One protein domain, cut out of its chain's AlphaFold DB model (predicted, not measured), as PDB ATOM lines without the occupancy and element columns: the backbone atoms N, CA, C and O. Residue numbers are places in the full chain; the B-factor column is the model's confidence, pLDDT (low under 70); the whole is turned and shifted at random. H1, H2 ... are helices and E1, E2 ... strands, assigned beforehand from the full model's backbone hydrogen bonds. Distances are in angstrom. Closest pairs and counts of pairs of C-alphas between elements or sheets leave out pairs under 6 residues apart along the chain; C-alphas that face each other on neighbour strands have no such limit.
ATOM      1  N   VAL A  17      -0.299 -43.619 -18.962       90.50
ATOM      2  CA  VAL A  17      -0.422 -43.177 -20.354       90.50
ATOM      3  C   VAL A  17      -1.575 -43.919 -21.031       90.50
ATOM      4  O   VAL A  17      -1.853 -45.077 -20.725       90.50
ATOM      5  N   ARG A  18      -2.250 -43.234 -21.948       88.50
ATOM      6  CA  ARG A  18      -3.265 -43.743 -22.868       88.50
ATOM      7  C   ARG A  18      -2.680 -44.774 -23.828       88.50
ATOM      8  O   ARG A  18      -1.532 -44.659 -24.253       88.50
ATOM      9  N   LEU A  19      -3.494 -45.757 -24.214       90.94
ATOM     10  CA  LEU A  19      -3.096 -46.778 -25.188       90.94
ATOM     11  C   LEU A  19      -2.880 -46.169 -26.583       90.94
ATOM     12  O   LEU A  19      -2.049 -46.637 -27.360       90.94
ATOM     13  N   GLU A  20      -3.602 -45.095 -26.882       88.75
ATOM     14  CA  GLU A  20      -3.523 -44.337 -28.124       88.75
ATOM     15  C   GLU A  20      -2.114 -43.775 -28.363       88.75
ATOM     16  O   GLU A  20      -1.618 -43.828 -29.487       88.75
ATOM     17  N   TRP A  21      -1.421 -43.334 -27.305       90.81
ATOM     18  CA  TRP A  21      -0.027 -42.891 -27.407       90.81
ATOM     19  C   TRP A  21       0.900 -44.029 -27.836       90.81
ATOM     20  O   TRP A  21       1.746 -43.844 -28.711       90.81
ATOM     21  N   LEU A  22       0.729 -45.222 -27.251       91.19
ATOM     22  CA  LEU A  22       1.538 -46.385 -27.611       91.19
ATOM     23  C   LEU A  22       1.288 -46.789 -29.066       91.19
ATOM     24  O   LEU A  22       2.237 -47.063 -29.789       91.19
ATOM     25  N   SER A  23       0.025 -46.777 -29.495       90.88
ATOM     26  CA  SER A  23      -0.350 -47.071 -30.884       90.88
ATOM     27  C   SER A  23       0.331 -46.092 -31.845       90.88
ATOM     28  O   SER A  23       1.000 -46.510 -32.781       90.88
ATOM     29  N   CYS A  24       0.294 -44.796 -31.526       86.00
ATOM     30  CA  CYS A  24       0.966 -43.752 -32.297       86.00
ATOM     31  C   CYS A  24       2.493 -43.943 -32.360       86.00
ATOM     32  O   CYS A  24       3.103 -43.792 -33.419       86.00
ATOM     33  N   ALA A  25       3.128 -44.314 -31.244       90.44
ATOM     34  CA  ALA A  25       4.563 -44.590 -31.207       90.44
ATOM     35  C   ALA A  25       4.950 -45.816 -32.054       90.44
ATOM     36  O   ALA A  25       5.995 -45.807 -32.711       90.44
ATOM     37  N   LEU A  26       4.103 -46.850 -32.060       93.44
ATOM     38  CA  LEU A  26       4.285 -48.039 -32.892       93.44
ATOM     39  C   LEU A  26       4.124 -47.708 -34.379       93.44
ATOM     40  O   LEU A  26       5.003 -48.060 -35.163       93.44
ATOM     41  N   ASP A  27       3.073 -46.975 -34.749       90.44
ATOM     42  CA  ASP A  27       2.802 -46.582 -36.137       90.44
ATOM     43  C   ASP A  27       3.920 -45.703 -36.715       90.44
ATOM     44  O   ASP A  27       4.309 -45.849 -37.874       90.44
ATOM     45  N   GLN A  28       4.485 -44.808 -35.900       87.75
ATOM     46  CA  GLN A  28       5.602 -43.952 -36.308       87.75
ATOM     47  C   GLN A  28       6.974 -44.635 -36.198       87.75
ATOM     48  O   GLN A  28       7.979 -44.046 -36.603       87.75
ATOM     49  N   GLY A  29       7.047 -45.833 -35.608       91.31
ATOM     50  CA  GLY A  29       8.299 -46.547 -35.357       91.31
ATOM     51  C   GLY A  29       9.282 -45.792 -34.452       91.31
ATOM     52  O   GLY A  29      10.487 -46.038 -34.516       91.31
ATOM     53  N   LYS A  30       8.804 -44.845 -33.634       90.12
ATOM     54  CA  LYS A  30       9.640 -44.012 -32.756       90.12
ATOM     55  C   LYS A  30       8.907 -43.619 -31.481       90.12
ATOM     56  O   LYS A  30       7.687 -43.494 -31.456       90.12
ATOM     57  N   PHE A  31       9.670 -43.339 -30.425       86.88
ATOM     58  CA  PHE A  31       9.109 -42.775 -29.201       86.88
ATOM     59  C   PHE A  31       8.633 -41.341 -29.435       86.88
ATOM     60  O   PHE A  31       9.433 -40.441 -29.697       86.88
ATOM     61  N   VAL A  32       7.323 -41.141 -29.315       84.81
ATOM     62  CA  VAL A  32       6.688 -39.824 -29.403       84.81
ATOM     63  C   VAL A  32       6.708 -39.175 -28.012       84.81
ATOM     64  O   VAL A  32       6.363 -39.844 -27.035       84.81
ATOM     65  N   PRO A  33       7.110 -37.898 -27.871       86.00
ATOM     66  CA  PRO A  33       7.029 -37.192 -26.594       86.00
ATOM     67  C   PRO A  33       5.600 -37.195 -26.037       86.00
ATOM     68  O   PRO A  33       4.651 -37.013 -26.793       86.00
ATOM     69  N   TRP A  34       5.446 -37.364 -24.721       88.88
ATOM     70  CA  TRP A  34       4.131 -37.285 -24.081       88.88
ATOM     71  C   TRP A  34       3.541 -35.881 -24.195       88.88
ATOM     72  O   TRP A  34       4.186 -34.896 -23.815       88.88
ATOM     73  N   LYS A  35       2.292 -35.813 -24.647       87.06
ATOM     74  CA  LYS A  35       1.447 -34.621 -24.579       87.06
ATOM     75  C   LYS A  35       0.486 -34.736 -23.387       87.06
ATOM     76  O   LYS A  35       0.209 -35.849 -22.936       87.06
ATOM     77  N   PRO A  36      -0.070 -33.623 -22.870       86.31
ATOM     78  CA  PRO A  36      -1.061 -33.659 -21.790       86.31
ATOM     79  C   PRO A  36      -2.205 -34.647 -22.044       86.31
ATOM     80  O   PRO A  36      -2.660 -35.320 -21.122       86.31
ATOM     81  N   ASP A  37      -2.646 -34.766 -23.296       81.25
ATOM     82  CA  ASP A  37      -3.768 -35.631 -23.655       81.25
ATOM     83  C   ASP A  37      -3.434 -37.119 -23.659       81.25
ATOM     84  O   ASP A  37      -4.335 -37.932 -23.465       81.25
ATOM     85  N   ASP A  38      -2.161 -37.478 -23.806       86.19
ATOM     86  CA  ASP A  38      -1.707 -38.864 -23.731       86.19
ATOM     87  C   ASP A  38      -1.758 -39.394 -22.296       86.19
ATOM     88  O   ASP A  38      -1.652 -40.595 -22.079       86.19
ATOM     89  N   MET A  39      -1.922 -38.531 -21.293       85.44
ATOM     90  CA  MET A  39      -1.712 -38.891 -19.894       85.44
ATOM     91  C   MET A  39      -3.038 -38.969 -19.130       85.44
ATOM     92  O   MET A  39      -3.824 -38.024 -19.100       85.44
ATOM     93  N   TRP A  40      -3.276 -40.097 -18.459       84.12
ATOM     94  CA  TRP A  40      -4.324 -40.233 -17.437       84.12
ATOM     95  C   TRP A  40      -3.866 -39.708 -16.082       84.12
ATOM     96  O   TRP A  40      -4.674 -39.198 -15.316       84.12
ATOM     97  N   ALA A  41      -2.580 -39.864 -15.773       85.69
ATOM     98  CA  ALA A  41      -1.977 -39.354 -14.554       85.69
ATOM     99  C   ALA A  41      -0.494 -39.081 -14.793       85.69
ATOM    100  O   ALA A  41       0.181 -39.819 -15.514       85.69
ATOM    101  N   MET A  42       0.020 -38.033 -14.161       87.50
ATOM    102  CA  MET A  42       1.427 -37.656 -14.238       87.50
ATOM    103  C   MET A  42       2.003 -37.508 -12.835       87.50
ATOM    104  O   MET A  42       1.351 -36.973 -11.943       87.50
ATOM    105  N   THR A  43       3.254 -37.921 -12.656       89.62
ATOM    106  CA  THR A  43       4.052 -37.516 -11.494       89.62
ATOM    107  C   THR A  43       4.278 -36.000 -11.529       89.62
ATOM    108  O   THR A  43       4.312 -35.396 -12.605       89.62
ATOM    109  N   LYS A  44       4.506 -35.363 -10.371       87.38
ATOM    110  CA  LYS A  44       4.743 -33.906 -10.282       87.38
ATOM    111  C   LYS A  44       5.879 -33.413 -11.189       87.38
ATOM    112  O   LYS A  44       5.759 -32.354 -11.803       87.38
ATOM    113  N   SER A  45       6.969 -34.173 -11.301       89.00
ATOM    114  CA  SER A  45       8.092 -33.832 -12.184       89.00
ATOM    115  C   SER A  45       7.696 -33.894 -13.659       89.00
ATOM    116  O   SER A  45       7.988 -32.963 -14.404       89.00
ATOM    117  N   THR A  46       6.977 -34.945 -14.063       88.81
ATOM    118  CA  THR A  46       6.521 -35.126 -15.450       88.81
ATOM    119  C   THR A  46       5.502 -34.058 -15.831       88.81
ATOM    120  O   THR A  46       5.640 -33.437 -16.880       88.81
ATOM    121  N   ALA A  47       4.540 -33.776 -14.949       87.38
ATOM    122  CA  ALA A  47       3.556 -32.717 -15.151       87.38
ATOM    123  C   ALA A  47       4.238 -31.360 -15.376       87.38
ATOM    124  O   ALA A  47       3.896 -30.657 -16.320       87.38
ATOM    125  N   LYS A  48       5.259 -31.021 -14.575       88.38
ATOM    126  CA  LYS A  48       6.014 -29.769 -14.742       88.38
ATOM    127  C   LYS A  48       6.680 -29.663 -16.117       88.38
ATOM    128  O   LYS A  48       6.663 -28.589 -16.707       88.38
ATOM    129  N   THR A  49       7.257 -30.751 -16.627       89.31
ATOM    130  CA  THR A  49       7.911 -30.768 -17.947       89.31
ATOM    131  C   THR A  49       6.914 -30.737 -19.103       89.31
ATOM    132  O   THR A  49       7.154 -30.063 -20.102       89.31
ATOM    133  N   VAL A  50       5.803 -31.463 -18.990       87.94
ATOM    134  CA  VAL A  50       4.783 -31.526 -20.045       87.94
ATOM    135  C   VAL A  50       4.040 -30.189 -20.141       87.94
ATOM    136  O   VAL A  50       3.954 -29.611 -21.221       87.94
ATOM    137  N   LEU A  51       3.601 -29.632 -19.011       87.62
ATOM    138  CA  LEU A  51       2.858 -28.366 -18.964       87.62
ATOM    139  C   LEU A  51       3.722 -27.130 -19.254       87.62
ATOM    140  O   LEU A  51       3.183 -26.053 -19.478       87.62
ATOM    141  N   SER A  52       5.054 -27.252 -19.264       89.94
ATOM    142  CA  SER A  52       5.925 -26.170 -19.741       89.94
ATOM    143  C   SER A  52       6.048 -26.122 -21.266       89.94
ATOM    144  O   SER A  52       6.608 -25.168 -21.792       89.94
ATOM    145  N   ARG A  53       5.613 -27.174 -21.971       89.19
ATOM    146  CA  ARG A  53       5.746 -27.308 -23.433       89.19
ATOM    147  C   ARG A  53       4.415 -27.245 -24.164       89.19
ATOM    148  O   ARG A  53       4.392 -26.839 -25.320       89.19
ATOM    149  N   PHE A  54       3.345 -27.642 -23.487       89.12
ATOM    150  CA  PHE A  54       2.014 -27.719 -24.061       89.12
ATOM    151  C   PHE A  54       1.005 -26.944 -23.222       89.12
ATOM    152  O   PHE A  54       1.137 -26.860 -21.997       89.12
ATOM    153  N   ASP A  55      -0.027 -26.432 -23.881       86.56
ATOM    154  CA  ASP A  55      -1.180 -25.849 -23.216       86.56
ATOM    155  C   ASP A  55      -2.049 -26.930 -22.539       86.56
ATOM    156  O   ASP A  55      -1.801 -28.137 -22.615       86.56
ATOM    157  N   ARG A  56      -3.110 -26.503 -21.849       77.44
ATOM    158  CA  ARG A  56      -4.017 -27.425 -21.139       77.44
ATOM    159  C   ARG A  56      -4.801 -28.372 -22.062       77.44
ATOM    160  O   ARG A  56      -5.405 -29.330 -21.573       77.44
ATOM    161  N   PHE A  57      -4.847 -28.078 -23.359       78.62
ATOM    162  CA  PHE A  57      -5.550 -28.835 -24.388       78.62
ATOM    163  C   PHE A  57      -4.608 -29.638 -25.296       78.62
ATOM    164  O   PHE A  57      -5.092 -30.299 -26.214       78.62
ATOM    165  N   GLY A  58      -3.301 -29.608 -25.017       81.62
ATOM    166  CA  GLY A  58      -2.273 -30.366 -25.721       81.62
ATOM    167  C   GLY A  58      -1.691 -29.685 -26.959       81.62
ATOM    168  O   GLY A  58      -0.991 -30.364 -27.713       81.62
ATOM    169  N   ASP A  59      -1.949 -28.392 -27.166       87.56
ATOM    170  CA  ASP A  59      -1.286 -27.600 -28.207       87.56
ATOM    171  C   ASP A  59       0.145 -27.246 -27.794       87.56
ATOM    172  O   ASP A  59       0.409 -26.983 -26.621       87.56
ATOM    173  N   SER A  60       1.082 -27.260 -28.737       88.69
ATOM    174  CA  SER A  60       2.494 -26.974 -28.474       88.69
ATOM    175  C   SER A  60       2.744 -25.469 -28.438       88.69
ATOM    176  O   SER A  60       2.350 -24.747 -29.343       88.69
ATOM    177  N   PHE A  61       3.486 -24.983 -27.442       88.06
ATOM    178  CA  PHE A  61       3.896 -23.573 -27.413       88.06
ATOM    179  C   PHE A  61       5.005 -23.238 -28.421       88.06
ATOM    180  O   PHE A  61       5.265 -22.063 -28.671       88.06
ATOM    181  N   SER A  62       5.706 -24.244 -28.950       89.50
ATOM    182  CA  SER A  62       6.912 -24.051 -29.767       89.50
ATOM    183  C   SER A  62       6.815 -24.611 -31.181       89.50
ATOM    184  O   SER A  62       7.648 -24.274 -32.018       89.50
ATOM    185  N   GLU A  63       5.851 -25.490 -31.447       86.88
ATOM    186  CA  GLU A  63       5.670 -26.120 -32.754       86.88
ATOM    187  C   GLU A  63       4.331 -25.688 -33.355       86.88
ATOM    188  O   GLU A  63       3.340 -25.638 -32.628       86.88
ATOM    189  N   PRO A  64       4.276 -25.374 -34.660       87.38
ATOM    190  CA  PRO A  64       3.029 -24.995 -35.302       87.38
ATOM    191  C   PRO A  64       2.062 -26.181 -35.348       87.38
ATOM    192  O   PRO A  64       2.439 -27.283 -35.749       87.38
ATOM    193  N   ILE A  65       0.804 -25.931 -34.988       89.31
ATOM    194  CA  ILE A  65      -0.262 -26.929 -35.071       89.31
ATOM    195  C   ILE A  65      -0.676 -27.174 -36.527       89.31
ATOM    196  O   ILE A  65      -0.843 -26.241 -37.318       89.31
ATOM    197  N   SER A  66      -0.869 -28.440 -36.899       87.62
ATOM    198  CA  SER A  66      -1.439 -28.798 -38.202       87.62
ATOM    199  C   SER A  66      -2.970 -28.672 -38.217       87.62
ATOM    200  O   SER A  66      -3.633 -28.718 -37.180       87.62
ATOM    201  N   SER A  67      -3.573 -28.559 -39.409       85.75
ATOM    202  CA  SER A  67      -5.040 -28.473 -39.543       85.75
ATOM    203  C   SER A  67      -5.763 -29.676 -38.922       85.75
ATOM    204  O   SER A  67      -6.809 -29.511 -38.293       85.75
ATOM    205  N   ASP A  68      -5.209 -30.881 -39.063       84.56
ATOM    206  CA  ASP A  68      -5.828 -32.094 -38.528       84.56
ATOM    207  C   ASP A  68      -5.681 -32.195 -37.007       84.56
ATOM    208  O   ASP A  68      -6.647 -32.542 -36.323       84.56
ATOM    209  N   GLU A  69      -4.534 -31.796 -36.451       83.81
ATOM    210  CA  GLU A  69      -4.358 -31.689 -34.998       83.81
ATOM    211  C   GLU A  69      -5.301 -30.645 -34.390       83.81
ATOM    212  O   GLU A  69      -5.918 -30.908 -33.356       83.81
ATOM    213  N   LEU A  70      -5.495 -29.504 -35.062       88.88
ATOM    214  CA  LEU A  70      -6.422 -28.466 -34.615       88.88
ATOM    215  C   LEU A  70      -7.870 -28.975 -34.572       88.88
ATOM    216  O   LEU A  70      -8.562 -28.750 -33.581       88.88
ATOM    217  N   LYS A  71      -8.331 -29.721 -35.589       85.69
ATOM    218  CA  LYS A  71      -9.682 -30.330 -35.589       85.69
ATOM    219  C   LYS A  71      -9.887 -31.252 -34.385       85.69
ATOM    220  O   LYS A  71     -10.930 -31.200 -33.722       85.69
ATOM    221  N   VAL A  72      -8.891 -32.087 -34.088       82.88
ATOM    222  CA  VAL A  72      -8.917 -32.995 -32.932       82.88
ATOM    223  C   VAL A  72      -8.939 -32.194 -31.629       82.88
ATOM    224  O   VAL A  72      -9.721 -32.495 -30.724       82.88
ATOM    225  N   LEU A  73      -8.139 -31.133 -31.532       85.06
ATOM    226  CA  LEU A  73      -8.088 -30.261 -30.362       85.06
ATOM    227  C   LEU A  73      -9.422 -29.535 -30.125       85.06
ATOM    228  O   LEU A  73      -9.962 -29.619 -29.021       85.06
ATOM    229  N   CYS A  74     -10.026 -28.946 -31.160       82.75
ATOM    230  CA  CYS A  74     -11.343 -28.302 -31.096       82.75
ATOM    231  C   CYS A  74     -12.453 -29.253 -30.635       82.75
ATOM    232  O   CYS A  74     -13.241 -28.903 -29.754       82.75
ATOM    233  N   THR A  75     -12.486 -30.477 -31.171       80.19
ATOM    234  CA  THR A  75     -13.471 -31.498 -30.775       80.19
ATOM    235  C   THR A  75     -13.368 -31.818 -29.280       80.19
ATOM    236  O   THR A  75     -14.372 -31.993 -28.588       80.19
ATOM    237  N   ARG A  76     -12.144 -31.841 -28.746       74.62
ATOM    238  CA  ARG A  76     -11.889 -32.122 -27.328       74.62
ATOM    239  C   ARG A  76     -12.260 -30.954 -26.425       74.62
ATOM    240  O   ARG A  76     -12.860 -31.201 -25.377       74.62
ATOM    241  N   MET A  77     -11.960 -29.715 -26.820       75.62
ATOM    242  CA  MET A  77     -12.376 -28.518 -26.075       75.62
ATOM    243  C   MET A  77     -13.891 -28.515 -25.852       75.62
ATOM    244  O   MET A  77     -14.336 -28.389 -24.713       75.62
ATOM    245  N   ALA A  78     -14.667 -28.795 -26.904       70.19
ATOM    246  CA  ALA A  78     -16.127 -28.877 -26.832       70.19
ATOM    247  C   ALA A  78     -16.647 -29.968 -25.871       70.19
ATOM    248  O   ALA A  78     -17.738 -29.840 -25.325       70.19
ATOM    249  N   SER A  79     -15.883 -31.044 -25.657       67.38
ATOM    250  CA  SER A  79     -16.259 -32.145 -24.755       67.38
ATOM    251  C   SER A  79     -15.890 -31.909 -23.283       67.38
ATOM    252  O   SER A  79     -16.569 -32.424 -22.392       67.38
ATOM    253  N   LYS A  80     -14.807 -31.158 -23.019       62.09
ATOM    254  CA  LYS A  80     -14.280 -30.895 -21.665       62.09
ATOM    255  C   LYS A  80     -14.951 -29.691 -21.019       62.09
ATOM    256  O   LYS A  80     -15.259 -29.728 -19.828       62.09
ATOM    257  N   ASP A  81     -15.224 -28.657 -21.802       56.84
ATOM    258  CA  ASP A  81     -16.003 -27.529 -21.335       56.84
ATOM    259  C   ASP A  81     -17.492 -27.876 -21.470       56.84
ATOM    260  O   ASP A  81     -18.091 -27.733 -22.532       56.84
TER     261      ASP A  81
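What this domain is: This is residues 17 to 81 of the 250 residues of an uncharacterized protein of Fasciola hepatica (UniProt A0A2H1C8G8). Three helices stand at the corners of a triangle round a core of links, and no helix touches another. H1 and H3 make two corners of that triangle and run in opposite directions, and the short strand E1 leads into H2 at the third corner; the middle holds parts of the links, such as the stretch round Lys 35 and the one round Gly 58. The printed part has 65 residues with three named helices and one named strand, in the order H1, E1, H2, H3, and its class is mostly helix. It is compact, with a radius of gyration of the C-alphas of 12.1 A, and rounded, spanning 29 by 25 by 23 A.

Where its parts are: The printed part begins at Val 17. H1 is residues 19 to 27, 12.4 A from first to last C-alpha, and begins with C-alpha 19 at (-3.096, -46.778, -25.188). After it come 11 residues, of which 36 to 38 are a short run of helix without a name. E1 follows at residues 39 to 41, 5.4 A long. H2 is residues 44 to 51, 10.5 A long, with C-alpha 44 at (4.743, -33.906, -10.282). Residues 52 to 66 hold no named element. H3, the longest helix, is residues 67 to 80, 20.3 A long, and ends with C-alpha 80 at (-14.280, -30.895, -21.665).

How they stand to each other: H1 is apart from E1, from H2 and from H3, with no C-alpha of the one within 8 A of the other. E1 is apart from H2 and from H3, and H2 is apart from H3, again with no C-alpha of the one within 8 A of the other. E1 pairs with no named strand. Along H1 the z of the C-alphas goes from -25.188 at Leu 19 to -36.137 at Asp 27, while along H3 it goes from -39.543 at Ser 67 to -21.665 at Lys 80. The C-alphas of residues 52 to 66 lie 4 to 14 A from the mean of all C-alphas. In H1, H2 and H3 every backbone O i to N i+4 pair is within hydrogen-bond range.

The domain as a whole: The two C-alphas farthest apart are those of Gly 29 and Asp 81, at 33.9 A. The C-alphas of Val 17 and Asp 81, the first and last printed, are 22.1 A apart. The printed part has no cut. The links from H1 to E1, with 11 residues, and from H2 to H3, with 15, are long; the link from E1 to H2, with 2, is tight. The mean pLDDT of the printed part is 85.4, and residues 79 to 81 are under 70.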